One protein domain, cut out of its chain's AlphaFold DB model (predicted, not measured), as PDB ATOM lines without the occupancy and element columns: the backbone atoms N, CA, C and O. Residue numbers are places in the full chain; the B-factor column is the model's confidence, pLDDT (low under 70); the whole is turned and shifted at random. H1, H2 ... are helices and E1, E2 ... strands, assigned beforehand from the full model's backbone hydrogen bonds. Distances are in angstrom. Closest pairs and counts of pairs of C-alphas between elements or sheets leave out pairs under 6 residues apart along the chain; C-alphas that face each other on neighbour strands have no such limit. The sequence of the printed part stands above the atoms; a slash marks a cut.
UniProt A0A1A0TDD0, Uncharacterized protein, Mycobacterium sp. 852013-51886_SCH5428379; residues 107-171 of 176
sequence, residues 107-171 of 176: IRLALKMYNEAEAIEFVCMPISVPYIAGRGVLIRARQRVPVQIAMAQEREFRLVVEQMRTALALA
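What this domain is: This is residues 107 to 171 of the 176 residues of an uncharacterized protein of Mycobacterium sp. 852013-51886_SCH5428379 (UniProt A0A1A0TDD0). A small body, a three-stranded sheet with short helix H1 over one face, sends out an arm, residues 152 to 171, that sticks out and holds long helix H2. The 65 printed residues run E1, H1, E2, E3, H2; the antiparallel sheet's order is E1, E2, E3. The class is mixed, the whole extended: radius of gyration of the C-alphas 16.8 A, spans 49 by 25 by 16 A.

Where its parts are: Find C-alpha 107 at (30.056, -39.670, 12.537), where E1, residues 107 to 111, begins. Next come H1, 116 to 123, E2, 135 to 140, and E3, 143 to 148. H2, 154 to 171, runs 25.6 A to (58.313, -24.016, 8.621).

How they stand to each other: Between E1 and E2, find N 110 and O 137 at 2.9 A. In the hairpin E2 and E3, N 138 and O 145 are 2.8 A apart. H1 is on the sheet, height 10.1 A; its closest C-alphas to E1 are Val 123 and Arg 108, 6.7 A. H2 is not on it. In H1 and H2 every O i to N i+4 pair is within hydrogen-bond range.

The domain as a whole: The printed part has no cut. The link H1 to E2 is long. No printed residue is under 70 in pLDDT.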
ATOM      1  N   ILE A 107      29.450 -38.344  12.569       94.25
ATOM      2  CA  ILE A 107      30.056 -39.670  12.537       94.25
ATOM      3  C   ILE A 107      30.180 -40.141  13.982       94.25
ATOM      4  O   ILE A 107      30.681 -39.399  14.823       94.25
ATOM      5  N   ARG A 108      29.742 -41.367  14.263       94.50
ATOM      6  CA  ARG A 108      29.955 -42.024  15.559       94.50
ATOM      7  C   ARG A 108      30.794 -43.274  15.354       94.50
ATOM      8  O   ARG A 108      30.503 -44.059  14.456       94.50
ATOM      9  N   LEU A 109      31.819 -43.462  16.177       94.94
ATOM     10  CA  LEU A 109      32.613 -44.686  16.219       94.94
ATOM     11  C   LEU A 109      32.327 -45.388  17.543       94.94
ATOM     12  O   LEU A 109      32.745 -44.916  18.594       94.94
ATOM     13  N   ALA A 110      31.607 -46.505  17.489       94.06
ATOM     14  CA  ALA A 110      31.364 -47.338  18.658       94.06
ATOM     15  C   ALA A 110      32.395 -48.471  18.692       94.06
ATOM     16  O   ALA A 110      32.384 -49.345  17.823       94.06
ATOM     17  N   LEU A 111      33.292 -48.450  19.678       94.31
ATOM     18  CA  LEU A 111      34.126 -49.606  20.026       94.31
ATOM     19  C   LEU A 111      33.314 -50.589  20.888       94.31
ATOM     20  O   LEU A 111      32.111 -50.404  21.090       94.31
ATOM     21  N   LYS A 112      33.943 -51.651  21.406       93.12
ATOM     22  CA  LYS A 112      33.269 -52.503  22.393       93.12
ATOM     23  C   LYS A 112      32.913 -51.675  23.634       93.12
ATOM     24  O   LYS A 112      33.801 -51.216  24.342       93.12
ATOM     25  N   MET A 113      31.617 -51.581  23.918       90.69
ATOM     26  CA  MET A 113      31.068 -51.030  25.163       90.69
ATOM     27  C   MET A 113      30.737 -52.142  26.163       90.69
ATOM     28  O   MET A 113      30.733 -53.323  25.796       90.69
ATOM     29  N   TYR A 114      30.469 -51.785  27.420       87.06
ATOM     30  CA  TYR A 114      30.216 -52.756  28.486       87.06
ATOM     31  C   TYR A 114      28.978 -53.612  28.187       87.06
ATOM     32  O   TYR A 114      29.072 -54.842  28.149       87.06
ATOM     33  N   ASN A 115      27.853 -52.973  27.858       86.75
ATOM     34  CA  ASN A 115      26.618 -53.643  27.456       86.75
ATOM     35  C   ASN A 115      26.141 -53.185  26.060       86.75
ATOM     36  O   ASN A 115      26.570 -52.159  25.533       86.75
ATOM     37  N   GLU A 116      25.285 -53.989  25.420       87.00
ATOM     38  CA  GLU A 116      24.734 -53.652  24.097       87.00
ATOM     39  C   GLU A 116      23.694 -52.525  24.168       87.00
ATOM     40  O   GLU A 116      23.524 -51.806  23.190       87.00
ATOM     41  N   ALA A 117      23.034 -52.323  25.313       88.88
ATOM     42  CA  ALA A 117      22.027 -51.275  25.476       88.88
ATOM     43  C   ALA A 117      22.631 -49.864  25.342       88.88
ATOM     44  O   ALA A 117      22.120 -49.064  24.564       88.88
ATOM     45  N   GLU A 118      23.762 -49.598  26.001       89.12
ATOM     46  CA  GLU A 118      24.546 -48.359  25.889       89.12
ATOM     47  C   GLU A 118      25.011 -48.121  24.455       89.12
ATOM     48  O   GLU A 118      24.919 -47.011  23.933       89.12
ATOM     49  N   ALA A 119      25.472 -49.180  23.787       89.62
ATOM     50  CA  ALA A 119      25.896 -49.099  22.398       89.62
ATOM     51  C   ALA A 119      24.730 -48.699  21.487       89.62
ATOM     52  O   ALA A 119      24.885 -47.815  20.643       89.62
ATOM     53  N   ILE A 120      23.558 -49.309  21.685       89.75
ATOM     54  CA  ILE A 120      22.336 -49.008  20.934       89.75
ATOM     55  C   ILE A 120      21.869 -47.580  21.183       89.75
ATOM     56  O   ILE A 120      21.486 -46.911  20.223       89.75
ATOM     57  N   GLU A 121      21.904 -47.117  22.430       89.50
ATOM     58  CA  GLU A 121      21.546 -45.749  22.797       89.50
ATOM     59  C   GLU A 121      22.497 -44.740  22.146       89.50
ATOM     60  O   GLU A 121      22.049 -43.836  21.444       89.50
ATOM     61  N   PHE A 122      23.807 -44.957  22.272       90.56
ATOM     62  CA  PHE A 122      24.837 -44.080  21.721       90.56
ATOM     63  C   PHE A 122      24.737 -43.914  20.200       90.56
ATOM     64  O   PHE A 122      24.875 -42.803  19.681       90.56
ATOM     65  N   VAL A 123      24.510 -45.008  19.458       89.25
ATOM     66  CA  VAL A 123      24.394 -44.951  17.989       89.25
ATOM     67  C   VAL A 123      22.956 -44.828  17.475       89.25
ATOM     68  O   VAL A 123      22.746 -44.749  16.260       89.25
ATOM     69  N   CYS A 124      21.973 -44.818  18.375       88.06
ATOM     70  CA  CYS A 124      20.535 -44.834  18.103       88.06
ATOM     71  C   CYS A 124      20.075 -45.986  17.187       88.06
ATOM     72  O   CYS A 124      19.165 -45.809  16.370       88.06
ATOM     73  N   MET A 125      20.726 -47.155  17.249       88.31
ATOM     74  CA  MET A 125      20.376 -48.316  16.423       88.31
ATOM     75  C   MET A 125      20.967 -49.648  16.927       88.31
ATOM     76  O   MET A 125      22.040 -49.638  17.521       88.31
ATOM     77  N   PRO A 126      20.339 -50.808  16.628       90.06
ATOM     78  CA  PRO A 126      20.855 -52.127  17.015       90.06
ATOM     79  C   PRO A 126      22.269 -52.392  16.487       90.06
ATOM     80  O   PRO A 126      22.447 -52.464  15.269       90.06
ATOM     81  N   ILE A 127      23.256 -52.573  17.366       91.25
ATOM     82  CA  ILE A 127      24.629 -52.955  17.005       91.25
ATOM     83  C   ILE A 127      25.177 -54.002  17.973       91.25
ATOM     84  O   ILE A 127      24.820 -54.016  19.145       91.25
ATOM     85  N   SER A 128      26.078 -54.848  17.477       91.12
ATOM     86  CA  SER A 128      26.882 -55.750  18.300       91.12
ATOM     87  C   SER A 128      28.335 -55.656  17.845       91.12
ATOM     88  O   SER A 128      28.625 -55.660  16.645       91.12
ATOM     89  N   VAL A 129      29.244 -55.505  18.806       94.19
ATOM     90  CA  VAL A 129      30.677 -55.322  18.559       94.19
ATOM     91  C   VAL A 129      31.422 -56.472  19.239       94.19
ATOM     92  O   VAL A 129      31.340 -56.593  20.463       94.19
ATOM     93  N   PRO A 130      32.147 -57.324  18.489       92.69
ATOM     94  CA  PRO A 130      32.956 -58.388  19.076       92.69
ATOM     95  C   PRO A 130      34.004 -57.853  20.054       92.69
ATOM     96  O   PRO A 130      34.558 -56.772  19.847       92.69
ATOM     97  N   TYR A 131      34.326 -58.633  21.091       93.88
ATOM     98  CA  TYR A 131      35.372 -58.284  22.056       93.88
ATOM     99  C   TYR A 131      36.772 -58.551  21.488       93.88
ATOM    100  O   TYR A 131      37.448 -59.512  21.841       93.88
ATOM    101  N   ILE A 132      37.176 -57.702  20.548       95.50
ATOM    102  CA  ILE A 132      38.490 -57.699  19.912       95.50
ATOM    103  C   ILE A 132      39.017 -56.268  20.018       95.50
ATOM    104  O   ILE A 132      38.323 -55.328  19.631       95.50
ATOM    105  N   ALA A 133      40.230 -56.078  20.541       93.69
ATOM    106  CA  ALA A 133      40.823 -54.747  20.662       93.69
ATOM    107  C   ALA A 133      40.855 -54.033  19.295       93.69
ATOM    108  O   ALA A 133      41.195 -54.632  18.273       93.69
ATOM    109  N   GLY A 134      40.436 -52.765  19.263       94.50
ATOM    110  CA  GLY A 134      40.315 -51.976  18.033       94.50
ATOM    111  C   GLY A 134      39.126 -52.337  17.131       94.50
ATOM    112  O   GLY A 134      38.908 -51.659  16.130       94.50
ATOM    113  N   ARG A 135      38.319 -53.360  17.444       97.19
ATOM    114  CA  ARG A 135      37.075 -53.629  16.712       97.19
ATOM    115  C   ARG A 135      36.030 -52.576  17.059       97.19
ATOM    116  O   ARG A 135      35.797 -52.280  18.229       97.19
ATOM    117  N   GLY A 136      35.362 -52.058  16.036       95.88
ATOM    118  CA  GLY A 136      34.263 -51.123  16.210       95.88
ATOM    119  C   GLY A 136      33.307 -51.097  15.030       95.88
ATOM    120  O   GLY A 136      33.480 -51.811  14.040       95.88
ATOM    121  N   VAL A 137      32.296 -50.246  15.139       95.69
ATOM    122  CA  VAL A 137      31.353 -49.927  14.071       95.69
ATOM    123  C   VAL A 137      31.326 -48.413  13.900       95.69
ATOM    124  O   VAL A 137      31.046 -47.674  14.842       95.69
ATOM    125  N   LEU A 138      31.622 -47.957  12.685       95.88
ATOM    126  CA  LEU A 138      31.499 -46.562  12.289       95.88
ATOM    127  C   LEU A 138      30.109 -46.319  11.703       95.88
ATOM    128  O   LEU A 138      29.658 -47.040  10.810       95.88
ATOM    129  N   ILE A 139      29.441 -45.293  12.211       94.44
ATOM    130  CA  ILE A 139      28.086 -44.907  11.847       94.44
ATOM    131  C   ILE A 139      28.132 -43.544  11.172       94.44
ATOM    132  O   ILE A 139      28.550 -42.559  11.779       94.44
ATOM    133  N   ARG A 140      27.669 -43.479   9.922       93.31
ATOM    134  CA  ARG A 140      27.548 -42.236   9.147       93.31
ATOM    135  C   ARG A 140      26.293 -42.295   8.291       93.31
ATOM    136  O   ARG A 140      26.133 -43.239   7.531       93.31
ATOM    137  N   ALA A 141      25.411 -41.298   8.399       86.00
ATOM    138  CA  ALA A 141      24.187 -41.209   7.588       86.00
ATOM    139  C   ALA A 141      23.413 -42.551   7.495       86.00
ATOM    140  O   ALA A 141      23.023 -42.984   6.414       86.00
ATOM    141  N   ARG A 142      23.234 -43.228   8.643       82.44
ATOM    142  CA  ARG A 142      22.612 -44.565   8.812       82.44
ATOM    143  C   ARG A 142      23.380 -45.771   8.262       82.44
ATOM    144  O   ARG A 142      22.954 -46.899   8.499       82.44
ATOM    145  N   GLN A 143      24.508 -45.573   7.591       90.62
ATOM    146  CA  GLN A 143      25.392 -46.671   7.210       90.62
ATOM    147  C   GLN A 143      26.167 -47.171   8.422       90.62
ATOM    148  O   GLN A 143      26.589 -46.378   9.265       90.62
ATOM    149  N   ARG A 144      26.363 -48.490   8.475       92.94
ATOM    150  CA  ARG A 144      27.159 -49.171   9.494       92.94
ATOM    151  C   ARG A 144      28.339 -49.818   8.810       92.94
ATOM    152  O   ARG A 144      28.159 -50.698   7.973       92.94
ATOM    153  N   VAL A 145      29.529 -49.381   9.174       95.12
ATOM    154  CA  VAL A 145      30.769 -49.906   8.623       95.12
ATOM    155  C   VAL A 145      31.512 -50.588   9.761       95.12
ATOM    156  O   VAL A 145      32.013 -49.898  10.650       95.12
ATOM    157  N   PRO A 146      31.560 -51.930   9.799       95.50
ATOM    158  CA  PRO A 146      32.447 -52.632  10.711       95.50
ATOM    159  C   PRO A 146      33.890 -52.227  10.411       95.50
ATOM    160  O   PRO A 146      34.330 -52.296   9.264       95.50
ATOM    161  N   VAL A 147      34.629 -51.821  11.436       97.00
ATOM    162  CA  VAL A 147      36.017 -51.372  11.310       97.00
ATOM    163  C   VAL A 147      36.923 -52.143  12.256       97.00
ATOM    164  O   VAL A 147      36.506 -52.603  13.320       97.00
ATOM    165  N   GLN A 148      38.180 -52.282  11.854       97.38
ATOM    166  CA  GLN A 148      39.272 -52.705  12.716       97.38
ATOM    167  C   GLN A 148      40.272 -51.554  12.748       97.38
ATOM    168  O   GLN A 148      40.932 -51.285  11.747       97.38
ATOM    169  N   ILE A 149      40.337 -50.852  13.874       95.69
ATOM    170  CA  ILE A 149      41.273 -49.751  14.072       95.69
ATOM    171  C   ILE A 149      42.686 -50.328  14.111       95.69
ATOM    172  O   ILE A 149      42.953 -51.299  14.827       95.69
ATOM    173  N   ALA A 150      43.568 -49.750  13.297       93.00
ATOM    174  CA  ALA A 150      44.979 -50.090  13.300       93.00
ATOM    175  C   ALA A 150      45.606 -49.630  14.619       93.00
ATOM    176  O   ALA A 150      45.357 -48.520  15.089       93.00
ATOM    177  N   MET A 151      46.415 -50.494  15.220       89.25
ATOM    178  CA  MET A 151      47.163 -50.146  16.418       89.25
ATOM    179  C   MET A 151      48.386 -49.330  16.009       89.25
ATOM    180  O   MET A 151      49.236 -49.840  15.285       89.25
ATOM    181  N   ALA A 152      48.474 -48.090  16.489       85.19
ATOM    182  CA  ALA A 152      49.697 -47.309  16.388       85.19
ATOM    183  C   ALA A 152      50.692 -47.821  17.434       85.19
ATOM    184  O   ALA A 152      50.405 -47.807  18.633       85.19
ATOM    185  N   GLN A 153      51.846 -48.313  16.994       87.44
ATOM    186  CA  GLN A 153      52.899 -48.734  17.909       87.44
ATOM    187  C   GLN A 153      53.656 -47.518  18.447       87.44
ATOM    188  O   GLN A 153      53.881 -46.537  17.742       87.44
ATOM    189  N   GLU A 154      54.158 -47.619  19.678       88.31
ATOM    190  CA  GLU A 154      54.931 -46.554  20.339       88.31
ATOM    191  C   GLU A 154      56.115 -46.051  19.492       88.31
ATOM    192  O   GLU A 154      56.458 -44.868  19.475       88.31
ATOM    193  N   ARG A 155      56.763 -46.960  18.752       87.69
ATOM    194  CA  ARG A 155      57.849 -46.600  17.835       87.69
ATOM    195  C   ARG A 155      57.354 -45.726  16.681       87.69
ATOM    196  O   ARG A 155      58.036 -44.771  16.325       87.69
ATOM    197  N   GLU A 156      56.204 -46.052  16.101       88.31
ATOM    198  CA  GLU A 156      55.614 -45.297  14.991       88.31
ATOM    199  C   GLU A 156      55.194 -43.906  15.460       88.31
ATOM    200  O   GLU A 156      55.500 -42.919  14.796       88.31
ATOM    201  N   PHE A 157      54.588 -43.815  16.649       87.62
ATOM    202  CA  PHE A 157      54.198 -42.540  17.241       87.62
ATOM    203  C   PHE A 157      55.397 -41.603  17.425       87.62
ATOM    204  O   PHE A 157      55.359 -40.457  16.979       87.62
ATOM    205  N   ARG A 158      56.502 -42.099  18.002       89.75
ATOM    206  CA  ARG A 158      57.725 -41.297  18.171       89.75
ATOM    207  C   ARG A 158      58.281 -40.779  16.848       89.75
ATOM    208  O   ARG A 158      58.615 -39.601  16.767       89.75
ATOM    209  N   LEU A 159      58.327 -41.624  15.817       90.25
ATOM    210  CA  LEU A 159      58.808 -41.220  14.493       90.25
ATOM    211  C   LEU A 159      57.944 -40.107  13.893       90.25
ATOM    212  O   LEU A 159      58.478 -39.129  13.372       90.25
ATOM    213  N   VAL A 160      56.619 -40.220  14.002       90.38
ATOM    214  CA  VAL A 160      55.693 -39.185  13.522       90.38
ATOM    215  C   VAL A 160      55.899 -37.874  14.282       90.38
ATOM    216  O   VAL A 160      55.988 -36.815  13.664       90.38
ATOM    217  N   VAL A 161      56.038 -37.928  15.610       91.25
ATOM    218  CA  VAL A 161      56.277 -36.734  16.435       91.25
ATOM    219  C   VAL A 161      57.606 -36.059  16.076       91.25
ATOM    220  O   VAL A 161      57.655 -34.835  15.948       91.25
ATOM    221  N   GLU A 162      58.681 -36.822  15.876       92.19
ATOM    222  CA  GLU A 162      59.983 -36.286  15.455       92.19
ATOM    223  C   GLU A 162      59.918 -35.628  14.072       92.19
ATOM    224  O   GLU A 162      60.437 -34.523  13.882       92.19
ATOM    225  N   GLN A 163      59.230 -36.260  13.120       91.19
ATOM    226  CA  GLN A 163      59.004 -35.692  11.792       91.19
ATOM    227  C   GLN A 163      58.197 -34.393  11.866       91.19
ATOM    228  O   GLN A 163      58.579 -33.406  11.240       91.19
ATOM    229  N   MET A 164      57.127 -34.358  12.667       89.69
ATOM    230  CA  MET A 164      56.317 -33.154  12.868       89.69
ATOM    231  C   MET A 164      57.132 -32.015  13.488       89.69
ATOM    232  O   MET A 164      57.064 -30.889  13.003       89.69
ATOM    233  N   ARG A 165      57.947 -32.294  14.514       91.19
ATOM    234  CA  ARG A 165      58.830 -31.285  15.128       91.19
ATOM    235  C   ARG A 165      59.844 -30.737  14.133       91.19
ATOM    236  O   ARG A 165      60.048 -29.529  14.075       91.19
ATOM    237  N   THR A 166      60.442 -31.616  13.333       90.62
ATOM    238  CA  THR A 166      61.395 -31.222  12.290       90.62
ATOM    239  C   THR A 166      60.718 -30.338  11.245       90.62
ATOM    240  O   THR A 166      61.233 -29.277  10.909       90.62
ATOM    241  N   ALA A 167      59.529 -30.721  10.778       87.25
ATOM    242  CA  ALA A 167      58.757 -29.932   9.824       87.25
ATOM    243  C   ALA A 167      58.372 -28.552  10.385       87.25
ATOM    244  O   ALA A 167      58.487 -27.559   9.673       87.25
ATOM    245  N   LEU A 168      57.973 -28.467  11.659       84.69
ATOM    246  CA  LEU A 168      57.669 -27.195  12.328       84.69
ATOM    247  C   LEU A 168      58.904 -26.295  12.460       84.69
ATOM    248  O   LEU A 168      58.811 -25.093  12.214       84.69
ATOM    249  N   ALA A 169      60.064 -26.866  12.794       84.81
ATOM    250  CA  ALA A 169      61.321 -26.121  12.858       84.81
ATOM    251  C   ALA A 169      61.718 -25.545  11.487       84.81
ATOM    252  O   ALA A 169      62.216 -24.428  11.413       84.81
ATOM    253  N   LEU A 170      61.447 -26.277  10.401       81.12
ATOM    254  CA  LEU A 170      61.703 -25.828   9.028       81.12
ATOM    255  C   LEU A 170      60.651 -24.838   8.498       81.12
ATOM    256  O   LEU A 170      60.946 -24.070   7.588       81.12
ATOM    257  N   ALA A 171      59.425 -24.878   9.027       71.06
ATOM    258  CA  ALA A 171      58.313 -24.016   8.621       71.06
ATOM    259  C   ALA A 171      58.228 -22.703   9.418       71.06
ATOM    260  O   ALA A 171      57.449 -21.821   9.053       71.06
TER     261      ALA A 171